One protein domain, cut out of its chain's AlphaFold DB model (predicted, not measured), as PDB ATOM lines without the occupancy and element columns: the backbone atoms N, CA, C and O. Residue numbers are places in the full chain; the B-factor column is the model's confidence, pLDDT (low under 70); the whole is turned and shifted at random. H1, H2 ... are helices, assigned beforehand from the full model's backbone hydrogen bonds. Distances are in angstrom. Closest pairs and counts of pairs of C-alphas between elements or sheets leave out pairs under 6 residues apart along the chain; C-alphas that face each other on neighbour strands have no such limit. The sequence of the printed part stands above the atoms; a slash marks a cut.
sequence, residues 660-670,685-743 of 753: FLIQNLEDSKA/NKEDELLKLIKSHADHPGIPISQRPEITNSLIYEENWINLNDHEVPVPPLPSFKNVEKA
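This is residues 660 to 670 and 685 to 743 of the 753 residues of the protein "Piso0_000366 protein" of Pichia sorbitophila (strain ATCC MYA-4447 / BCRC 22081 / CBS 7064 / NBRC 10061 / NRRL Y-12695) (UniProt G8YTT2). The printed part has little regular structure: the two helices H2 and H1 lie at one end, and a long loop, residues 698 to 743, runs out from H2 and folds back, making the length. Of this loop, residues 716 to 721 and 723 to 729 stick out. The 70 printed residues include two named helices, H1 then H2, and no named strand; the class is all helix, with 23 residues in named elements. The whole is extended, radius of gyration of the C-alphas 17.7 A, spanning 54 by 27 by 21 A.

H2, residues 686 to 697, measures 17.0 A from C-alpha 686 at (9.167, -0.409, 9.670). H1, residues 660 to 670, measures 15.0 A from C-alpha 660 at (2.083, -8.631, 12.227).

H2, with residues 686 to 690 alone, only just touches H1, with 3 pairs of C-alphas within 8 A; the closest C-alphas, of Ile 662 and Lys 686, are 6.6 A apart. They run opposite ways at a steep tilt of 56 degrees. In both, every O i to N i+4 pair is within hydrogen-bond range. Residues 710 to 711 pair antiparallel with residues 737 to 738.

The C-alphas farthest apart, of Phe 660 and His 727, are 54.0 A apart. Residues 671 to 684 are not printed; C-alphas 670 and 685 are 13.5 A apart across this cut. Mean pLDDT of the printed part is 74.0; residues 706 to 708, 715 to 724 and 727 to 729 are under 70.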
ATOM      1  N   PHE A 660       2.697  -7.853  13.307       80.00
ATOM      2  CA  PHE A 660       2.083  -8.631  12.227       80.00
ATOM      3  C   PHE A 660       1.519  -7.771  11.082       80.00
ATOM      4  O   PHE A 660       1.631  -8.138   9.916       80.00
ATOM      5  N   LEU A 661       0.947  -6.597  11.378       77.94
ATOM      6  CA  LEU A 661       0.412  -5.704  10.342       77.94
ATOM      7  C   LEU A 661       1.526  -5.145   9.454       77.94
ATOM      8  O   LEU A 661       1.343  -5.005   8.248       77.94
ATOM      9  N   ILE A 662       2.690  -4.861  10.038       80.38
ATOM     10  CA  ILE A 662       3.854  -4.350   9.309       80.38
ATOM     11  C   ILE A 662       4.497  -5.473   8.491       80.38
ATOM     12  O   ILE A 662       4.844  -5.244   7.333       80.38
ATOM     13  N   GLN A 663       4.570  -6.689   9.041       78.94
ATOM     14  CA  GLN A 663       5.036  -7.878   8.319       78.94
ATOM     15  C   GLN A 663       4.150  -8.187   7.101       78.94
ATOM     16  O   GLN A 663       4.654  -8.278   5.988       78.94
ATOM     17  N   ASN A 664       2.822  -8.188   7.254       79.75
ATOM     18  CA  ASN A 664       1.903  -8.387   6.125       79.75
ATOM     19  C   ASN A 664       2.026  -7.303   5.045       79.75
ATOM     20  O   ASN A 664       1.854  -7.579   3.853       79.75
ATOM     21  N   LEU A 665       2.281  -6.052   5.443       77.06
ATOM     22  CA  LEU A 665       2.522  -4.953   4.506       77.06
ATOM     23  C   LEU A 665       3.837  -5.146   3.744       77.06
ATOM     24  O   LEU A 665       3.888  -4.859   2.547       77.06
ATOM     25  N   GLU A 666       4.879  -5.630   4.418       76.81
ATOM     26  CA  GLU A 666       6.164  -5.986   3.817       76.81
ATOM     27  C   GLU A 666       6.001  -7.134   2.815       76.81
ATOM     28  O   GLU A 666       6.368  -6.967   1.650       76.81
ATOM     29  N   ASP A 667       5.329  -8.218   3.204       76.94
ATOM     30  CA  ASP A 667       5.047  -9.376   2.349       76.94
ATOM     31  C   ASP A 667       4.194  -8.996   1.130       76.94
ATOM     32  O   ASP A 667       4.476  -9.392  -0.004       76.94
ATOM     33  N   SER A 668       3.193  -8.133   1.324       75.75
ATOM     34  CA  SER A 668       2.343  -7.621   0.244       75.75
ATOM     35  C   SER A 668       3.099  -6.725  -0.743       75.75
ATOM     36  O   SER A 668       2.776  -6.708  -1.935       75.75
ATOM     37  N   LYS A 669       4.085  -5.941  -0.279       73.69
ATOM     38  CA  LYS A 669       4.938  -5.119  -1.158       73.69
ATOM     39  C   LYS A 669       6.012  -5.970  -1.844       73.69
ATOM     40  O   LYS A 669       6.285  -5.730  -3.019       73.69
ATOM     41  N   ALA A 670       6.547  -6.985  -1.165       70.75
ATOM     42  CA  ALA A 670       7.476  -7.956  -1.732       70.75
ATOM     43  C   ALA A 670       6.822  -8.783  -2.851       70.75
ATOM     44  O   ALA A 670       7.397  -8.915  -3.929       70.75
ATOM     45  N   ASN A 685      10.501   1.343   5.676       80.81
ATOM     46  CA  ASN A 685      10.926   1.764   7.008       80.81
ATOM     47  C   ASN A 685       9.862   1.338   8.038       80.81
ATOM     48  O   ASN A 685       8.819   1.985   8.166       80.81
ATOM     49  N   LYS A 686      10.106   0.214   8.722       79.06
ATOM     50  CA  LYS A 686       9.167  -0.409   9.670       79.06
ATOM     51  C   LYS A 686       8.788   0.528  10.816       79.06
ATOM     52  O   LYS A 686       7.620   0.584  11.198       79.06
ATOM     53  N   GLU A 687       9.744   1.304  11.324       79.38
ATOM     54  CA  GLU A 687       9.505   2.254  12.415       79.38
ATOM     55  C   GLU A 687       8.556   3.383  11.991       79.38
ATOM     56  O   GLU A 687       7.647   3.744  12.741       79.38
ATOM     57  N   ASP A 688       8.705   3.897  10.767       81.50
ATOM     58  CA  ASP A 688       7.844   4.963  10.247       81.50
ATOM     59  C   ASP A 688       6.414   4.473   9.998       81.50
ATOM     60  O   ASP A 688       5.458   5.196  10.280       81.50
ATOM     61  N   GLU A 689       6.232   3.253   9.475       80.62
ATOM     62  CA  GLU A 689       4.884   2.691   9.311       80.62
ATOM     63  C   GLU A 689       4.221   2.422  10.669       80.62
ATOM     64  O   GLU A 689       3.022   2.663  10.810       80.62
ATOM     65  N   LEU A 690       4.984   2.002  11.687       82.44
ATOM     66  CA  LEU A 690       4.468   1.867  13.051       82.44
ATOM     67  C   LEU A 690       3.983   3.216  13.596       82.44
ATOM     68  O   LEU A 690       2.880   3.307  14.133       82.44
ATOM     69  N   LEU A 691       4.777   4.277  13.431       82.19
ATOM     70  CA  LEU A 691       4.401   5.623  13.868       82.19
ATOM     71  C   LEU A 691       3.176   6.155  13.114       82.19
ATOM     72  O   LEU A 691       2.309   6.779  13.726       82.19
ATOM     73  N   LYS A 692       3.039   5.866  11.814       80.06
ATOM     74  CA  LYS A 692       1.817   6.191  11.053       80.06
ATOM     75  C   LYS A 692       0.603   5.409  11.547       80.06
ATOM     76  O   LYS A 692      -0.486   5.974  11.627       80.06
ATOM     77  N   LEU A 693       0.780   4.137  11.895       78.06
ATOM     78  CA  LEU A 693      -0.282   3.310  12.456       78.06
ATOM     79  C   LEU A 693      -0.748   3.875  13.802       78.06
ATOM     80  O   LEU A 693      -1.944   4.073  13.998       78.06
ATOM     81  N   ILE A 694       0.176   4.263  14.679       78.88
ATOM     82  CA  ILE A 694      -0.145   4.936  15.948       78.88
ATOM     83  C   ILE A 694      -0.861   6.266  15.697       78.88
ATOM     84  O   ILE A 694      -1.881   6.540  16.326       78.88
ATOM     85  N   LYS A 695      -0.387   7.067  14.733       79.06
ATOM     86  CA  LYS A 695      -1.027   8.333  14.345       79.06
ATOM     87  C   LYS A 695      -2.482   8.129  13.907       79.06
ATOM     88  O   LYS A 695      -3.333   8.958  14.215       79.06
ATOM     89  N   SER A 696      -2.785   7.011  13.245       76.56
ATOM     90  CA  SER A 696      -4.157   6.675  12.844       76.56
ATOM     91  C   SER A 696      -5.087   6.386  14.032       76.56
ATOM     92  O   SER A 696      -6.288   6.623  13.928       76.56
ATOM     93  N   HIS A 697      -4.532   5.964  15.173       76.19
ATOM     94  CA  HIS A 697      -5.255   5.630  16.405       76.19
ATOM     95  C   HIS A 697      -5.229   6.735  17.477       76.19
ATOM     96  O   HIS A 697      -5.810   6.547  18.542       76.19
ATOM     97  N   ALA A 698      -4.575   7.877  17.234       74.44
ATOM     98  CA  ALA A 698      -4.239   8.840  18.292       74.44
ATOM     99  C   ALA A 698      -5.447   9.476  19.018       74.44
ATOM    100  O   ALA A 698      -5.312   9.852  20.177       74.44
ATOM    101  N   ASP A 699      -6.614   9.558  18.368       72.69
ATOM    102  CA  ASP A 699      -7.829  10.172  18.946       72.69
ATOM    103  C   ASP A 699      -8.832   9.096  19.392       72.69
ATOM    104  O   ASP A 699      -9.580   9.287  20.347       72.69
ATOM    105  N   HIS A 700      -8.823   7.945  18.708       77.88
ATOM    106  CA  HIS A 700      -9.724   6.817  18.933       77.88
ATOM    107  C   HIS A 700      -8.909   5.511  18.959       77.88
ATOM    108  O   HIS A 700      -8.668   4.903  17.907       77.88
ATOM    109  N   PRO A 701      -8.453   5.068  20.145       76.12
ATOM    110  CA  PRO A 701      -7.715   3.817  20.289       76.12
ATOM    111  C   PRO A 701      -8.504   2.634  19.713       76.12
ATOM    112  O   PRO A 701      -9.693   2.486  19.976       76.12
ATOM    113  N   GLY A 702      -7.855   1.799  18.898       71.19
ATOM    114  CA  GLY A 702      -8.487   0.631  18.268       71.19
ATOM    115  C   GLY A 702      -9.250   0.914  16.967       71.19
ATOM    116  O   GLY A 702      -9.546  -0.028  16.238       71.19
ATOM    117  N   ILE A 703      -9.486   2.184  16.606       74.94
ATOM    118  CA  ILE A 703     -10.141   2.561  15.342       74.94
ATOM    119  C   ILE A 703      -9.110   3.217  14.416       74.94
ATOM    120  O   ILE A 703      -8.627   4.307  14.724       74.94
ATOM    121  N   PRO A 704      -8.715   2.573  13.302       70.62
ATOM    122  CA  PRO A 704      -7.708   3.132  12.411       70.62
ATOM    123  C   PRO A 704      -8.324   4.227  11.534       70.62
ATOM    124  O   PRO A 704      -8.956   3.957  10.509       70.62
ATOM    125  N   ILE A 705      -8.096   5.491  11.888       71.81
ATOM    126  CA  ILE A 705      -8.463   6.633  11.044       71.81
ATOM    127  C   ILE A 705      -7.297   6.888  10.092       71.81
ATOM    128  O   ILE A 705      -6.391   7.677  10.355       71.81
ATOM    129  N   SER A 706      -7.295   6.146   8.985       59.19
ATOM    130  CA  SER A 706      -6.163   6.081   8.052       59.19
ATOM    131  C   SER A 706      -5.768   7.424   7.423       59.19
ATOM    132  O   SER A 706      -4.648   7.548   6.931       59.19
ATOM    133  N   GLN A 707      -6.658   8.421   7.389       65.94
ATOM    134  CA  GLN A 707      -6.450   9.636   6.602       65.94
ATOM    135  C   GLN A 707      -7.102  10.859   7.252       65.94
ATOM    136  O   GLN A 707      -8.216  11.245   6.911       65.94
ATOM    137  N   ARG A 708      -6.377  11.463   8.198       69.31
ATOM    138  CA  ARG A 708      -6.743  12.747   8.808       69.31
ATOM    139  C   ARG A 708      -6.466  13.902   7.843       69.31
ATOM    140  O   ARG A 708      -5.461  13.829   7.124       69.31
ATOM    141  N   PRO A 709      -7.310  14.948   7.832       77.44
ATOM    142  CA  PRO A 709      -7.027  16.166   7.093       77.44
ATOM    143  C   PRO A 709      -5.800  16.854   7.702       77.44
ATOM    144  O   PRO A 709      -5.799  17.207   8.877       77.44
ATOM    145  N   GLU A 710      -4.744  17.023   6.913       76.12
ATOM    146  CA  GLU A 710      -3.481  17.613   7.368       76.12
ATOM    147  C   GLU A 710      -3.025  18.717   6.413       76.12
ATOM    148  O   GLU A 710      -3.193  18.610   5.196       76.12
ATOM    149  N   ILE A 711      -2.430  19.776   6.969       81.44
ATOM    150  CA  ILE A 711      -1.751  20.818   6.194       81.44
ATOM    151  C   ILE A 711      -0.334  20.317   5.919       81.44
ATOM    152  O   ILE A 711       0.445  20.130   6.852       81.44
ATOM    153  N   THR A 712       0.004  20.076   4.654       75.44
ATOM    154  CA  THR A 712       1.288  19.474   4.262       75.44
ATOM    155  C   THR A 712       2.471  20.438   4.359       75.44
ATOM    156  O   THR A 712       3.599  19.980   4.481       75.44
ATOM    157  N   ASN A 713       2.222  21.748   4.360       76.19
ATOM    158  CA  ASN A 713       3.209  22.819   4.556       76.19
ATOM    159  C   ASN A 713       2.841  23.680   5.778       76.19
ATOM    160  O   ASN A 713       2.577  24.879   5.673       76.19
ATOM    161  N   SER A 714       2.744  23.044   6.947       70.44
ATOM    162  CA  SER A 714       2.432  23.749   8.190       70.44
ATOM    163  C   SER A 714       3.592  24.649   8.621       70.44
ATOM    164  O   SER A 714       4.667  24.168   8.963       70.44
ATOM    165  N   LEU A 715       3.339  25.956   8.693       66.75
ATOM    166  CA  LEU A 715       4.299  26.967   9.160       66.75
ATOM    167  C   LEU A 715       4.556  26.915  10.679       66.75
ATOM    168  O   LEU A 715       5.360  27.682  11.189       66.75
ATOM    169  N   ILE A 716       3.832  26.062  11.410       65.81
ATOM    170  CA  ILE A 716       3.821  26.030  12.881       65.81
ATOM    171  C   ILE A 716       4.977  25.186  13.447       65.81
ATOM    172  O   ILE A 716       5.394  25.416  14.578       65.81
ATOM    173  N   TYR A 717       5.486  24.212  12.684       57.50
ATOM    174  CA  TYR A 717       6.451  23.212  13.174       57.50
ATOM    175  C   TYR A 717       7.785  23.183  12.426       57.50
ATOM    176  O   TYR A 717       8.713  22.519  12.881       57.50
ATOM    177  N   GLU A 718       7.902  23.869  11.290       55.59
ATOM    178  CA  GLU A 718       9.205  24.063  10.664       55.59
ATOM    179  C   GLU A 718       9.943  25.154  11.441       55.59
ATOM    180  O   GLU A 718       9.386  26.222  11.685       55.59
ATOM    181  N   GLU A 719      11.198  24.907  11.815       52.28
ATOM    182  CA  GLU A 719      12.119  25.879  12.423       52.28
ATOM    183  C   GLU A 719      12.490  27.026  11.455       52.28
ATOM    184  O   GLU A 719      13.617  27.518  11.443       52.28
ATOM    185  N   ASN A 720      11.543  27.489  10.639       58.06
ATOM    186  CA  ASN A 720      11.624  28.693   9.826       58.06
ATOM    187  C   ASN A 720      11.439  29.913  10.737       58.06
ATOM    188  O   ASN A 720      10.503  30.702  10.594       58.06
ATOM    189  N   TRP A 721      12.331  30.047  11.717       63.78
ATOM    190  CA  TRP A 721      12.462  31.263  12.496       63.78
ATOM    191  C   TRP A 721      12.869  32.374  11.537       63.78
ATOM    192  O   TRP A 721      13.958  32.359  10.964       63.78
ATOM    193  N   ILE A 722      11.974  33.334  11.338       67.31
ATOM    194  CA  ILE A 722      12.273  34.519  10.542       67.31
ATOM    195  C   ILE A 722      13.344  35.295  11.310       67.31
ATOM    196  O   ILE A 722      13.117  35.719  12.447       67.31
ATOM    197  N   ASN A 723      14.529  35.450  10.722       65.00
ATOM    198  CA  ASN A 723      15.587  36.241  11.329       65.00
ATOM    199  C   ASN A 723      15.115  37.699  11.385       65.00
ATOM    200  O   ASN A 723      14.872  38.319  10.353       65.00
ATOM    201  N   LEU A 724      14.977  38.249  12.593       69.81
ATOM    202  CA  LEU A 724      14.436  39.597  12.824       69.81
ATOM    203  C   LEU A 724      15.262  40.718  12.158       69.81
ATOM    204  O   LEU A 724      14.820  41.863  12.133       69.81
ATOM    205  N   ASN A 725      16.453  40.393  11.645       72.38
ATOM    206  CA  ASN A 725      17.355  41.317  10.962       72.38
ATOM    207  C   ASN A 725      17.179  41.357   9.433       72.38
ATOM    208  O   ASN A 725      17.788  42.211   8.791       72.38
ATOM    209  N   ASP A 726      16.377  40.467   8.842       75.69
ATOM    210  CA  ASP A 726      16.145  40.469   7.396       75.69
ATOM    211  C   ASP A 726      15.070  41.507   7.021       75.69
ATOM    212  O   ASP A 726      13.964  41.519   7.559       75.69
ATOM    213  N   HIS A 727      15.398  42.409   6.086       67.12
ATOM    214  CA  HIS A 727      14.511  43.505   5.657       67.12
ATOM    215  C   HIS A 727      13.418  43.081   4.661       67.12
ATOM    216  O   HIS A 727      12.471  43.835   4.440       67.12
ATOM    217  N   GLU A 728      13.517  41.879   4.091       67.75
ATOM    218  CA  GLU A 728      12.507  41.295   3.208       67.75
ATOM    219  C   GLU A 728      12.125  39.908   3.726       67.75
ATOM    220  O   GLU A 728      12.872  38.940   3.587       67.75
ATOM    221  N   VAL A 729      10.946  39.811   4.341       68.00
ATOM    222  CA  VAL A 729      10.387  38.530   4.783       68.00
ATOM    223  C   VAL A 729       9.665  37.891   3.591       68.00
ATOM    224  O   VAL A 729       8.716  38.495   3.078       68.00
ATOM    225  N   PRO A 730      10.068  36.695   3.125       71.88
ATOM    226  CA  PRO A 730       9.371  36.023   2.036       71.88
ATOM    227  C   PRO A 730       7.935  35.691   2.459       71.88
ATOM    228  O   PRO A 730       7.697  35.174   3.552       71.88
ATOM    229  N   VAL A 731       6.966  35.992   1.589       73.06
ATOM    230  CA  VAL A 731       5.555  35.671   1.841       73.06
ATOM    231  C   VAL A 731       5.422  34.149   1.940       73.06
ATOM    232  O   VAL A 731       5.824  33.454   1.001       73.06
ATOM    233  N   PRO A 732       4.873  33.612   3.043       71.12
ATOM    234  CA  PRO A 732       4.750  32.174   3.197       71.12
ATOM    235  C   PRO A 732       3.840  31.590   2.104       71.12
ATOM    236  O   PRO A 732       2.842  32.216   1.728       71.12
ATOM    237  N   PRO A 733       4.159  30.393   1.582       78.69
ATOM    238  CA  PRO A 733       3.338  29.747   0.568       78.69
ATOM    239  C   PRO A 733       1.939  29.446   1.117       78.69
ATOM    240  O   PRO A 733       1.766  29.162   2.304       78.69
ATOM    241  N   LEU A 734       0.934  29.476   0.237       80.25
ATOM    242  CA  LEU A 734      -0.440  29.129   0.605       80.25
ATOM    243  C   LEU A 734      -0.513  27.709   1.192       80.25
ATOM    244  O   LEU A 734       0.210  26.822   0.727       80.25
ATOM    245  N   PRO A 735      -1.391  27.468   2.183       81.00
ATOM    246  CA  PRO A 735      -1.540  26.156   2.784       81.00
ATOM    247  C   PRO A 735      -2.018  25.145   1.740       81.00
ATOM    248  O   PRO A 735      -2.986  25.353   1.010       81.00
ATOM    249  N   SER A 736      -1.304  24.035   1.689       82.81
ATOM    250  CA  SER A 736      -1.590  22.843   0.914       82.81
ATOM    251  C   SER A 736      -2.179  21.807   1.859       82.81
ATOM    252  O   SER A 736      -1.710  21.649   2.988       82.81
ATOM    253  N   PHE A 737      -3.231  21.129   1.416       82.19
ATOM    254  CA  PHE A 737      -3.995  20.222   2.262       82.19
ATOM    255  C   PHE A 737      -3.996  18.806   1.695       82.19
ATOM    256  O   PHE A 737      -3.990  18.603   0.481       82.19
ATOM    257  N   LYS A 738      -4.059  17.821   2.588       81.62
ATOM    258  CA  LYS A 738      -4.151  16.396   2.271       81.62
ATOM    259  C   LYS A 738      -5.318  15.776   3.036       81.62
ATOM    260  O   LYS A 738      -5.504  16.104   4.201       81.62
ATOM    261  N   ASN A 739      -6.060  14.862   2.405       76.88
ATOM    262  CA  ASN A 739      -7.188  14.110   2.981       76.88
ATOM    263  C   ASN A 739      -8.380  14.962   3.482       76.88
ATOM    264  O   ASN A 739      -9.118  14.535   4.372       76.88
ATOM    265  N   VAL A 740      -8.583  16.171   2.948       79.38
ATOM    266  CA  VAL A 740      -9.695  17.060   3.353       79.38
ATOM    267  C   VAL A 740     -11.051  16.449   3.010       79.38
ATOM    268  O   VAL A 740     -12.005  16.571   3.771       79.38
ATOM    269  N   GLU A 741     -11.119  15.710   1.907       77.56
ATOM    270  CA  GLU A 741     -12.300  14.992   1.431       77.56
ATOM    271  C   GLU A 741     -12.788  13.901   2.396       77.56
ATOM    272  O   GLU A 741     -13.915  13.425   2.279       77.56
ATOM    273  N   LYS A 742     -11.953  13.508   3.363       72.81
ATOM    274  CA  LYS A 742     -12.260  12.467   4.350       72.81
ATOM    275  C   LYS A 742     -12.708  13.020   5.694       72.81
ATOM    276  O   LYS A 742     -13.124  12.242   6.545       72.81
ATOM    277  N   ALA A 743     -12.692  14.343   5.867       71.12
ATOM    278  CA  ALA A 743     -13.128  15.001   7.095       71.12
ATOM    279  C   ALA A 743     -14.624  14.790   7.396       71.12
ATOM    280  O   ALA A 743     -15.023  14.823   8.554       71.12
TER     281      ALA A 743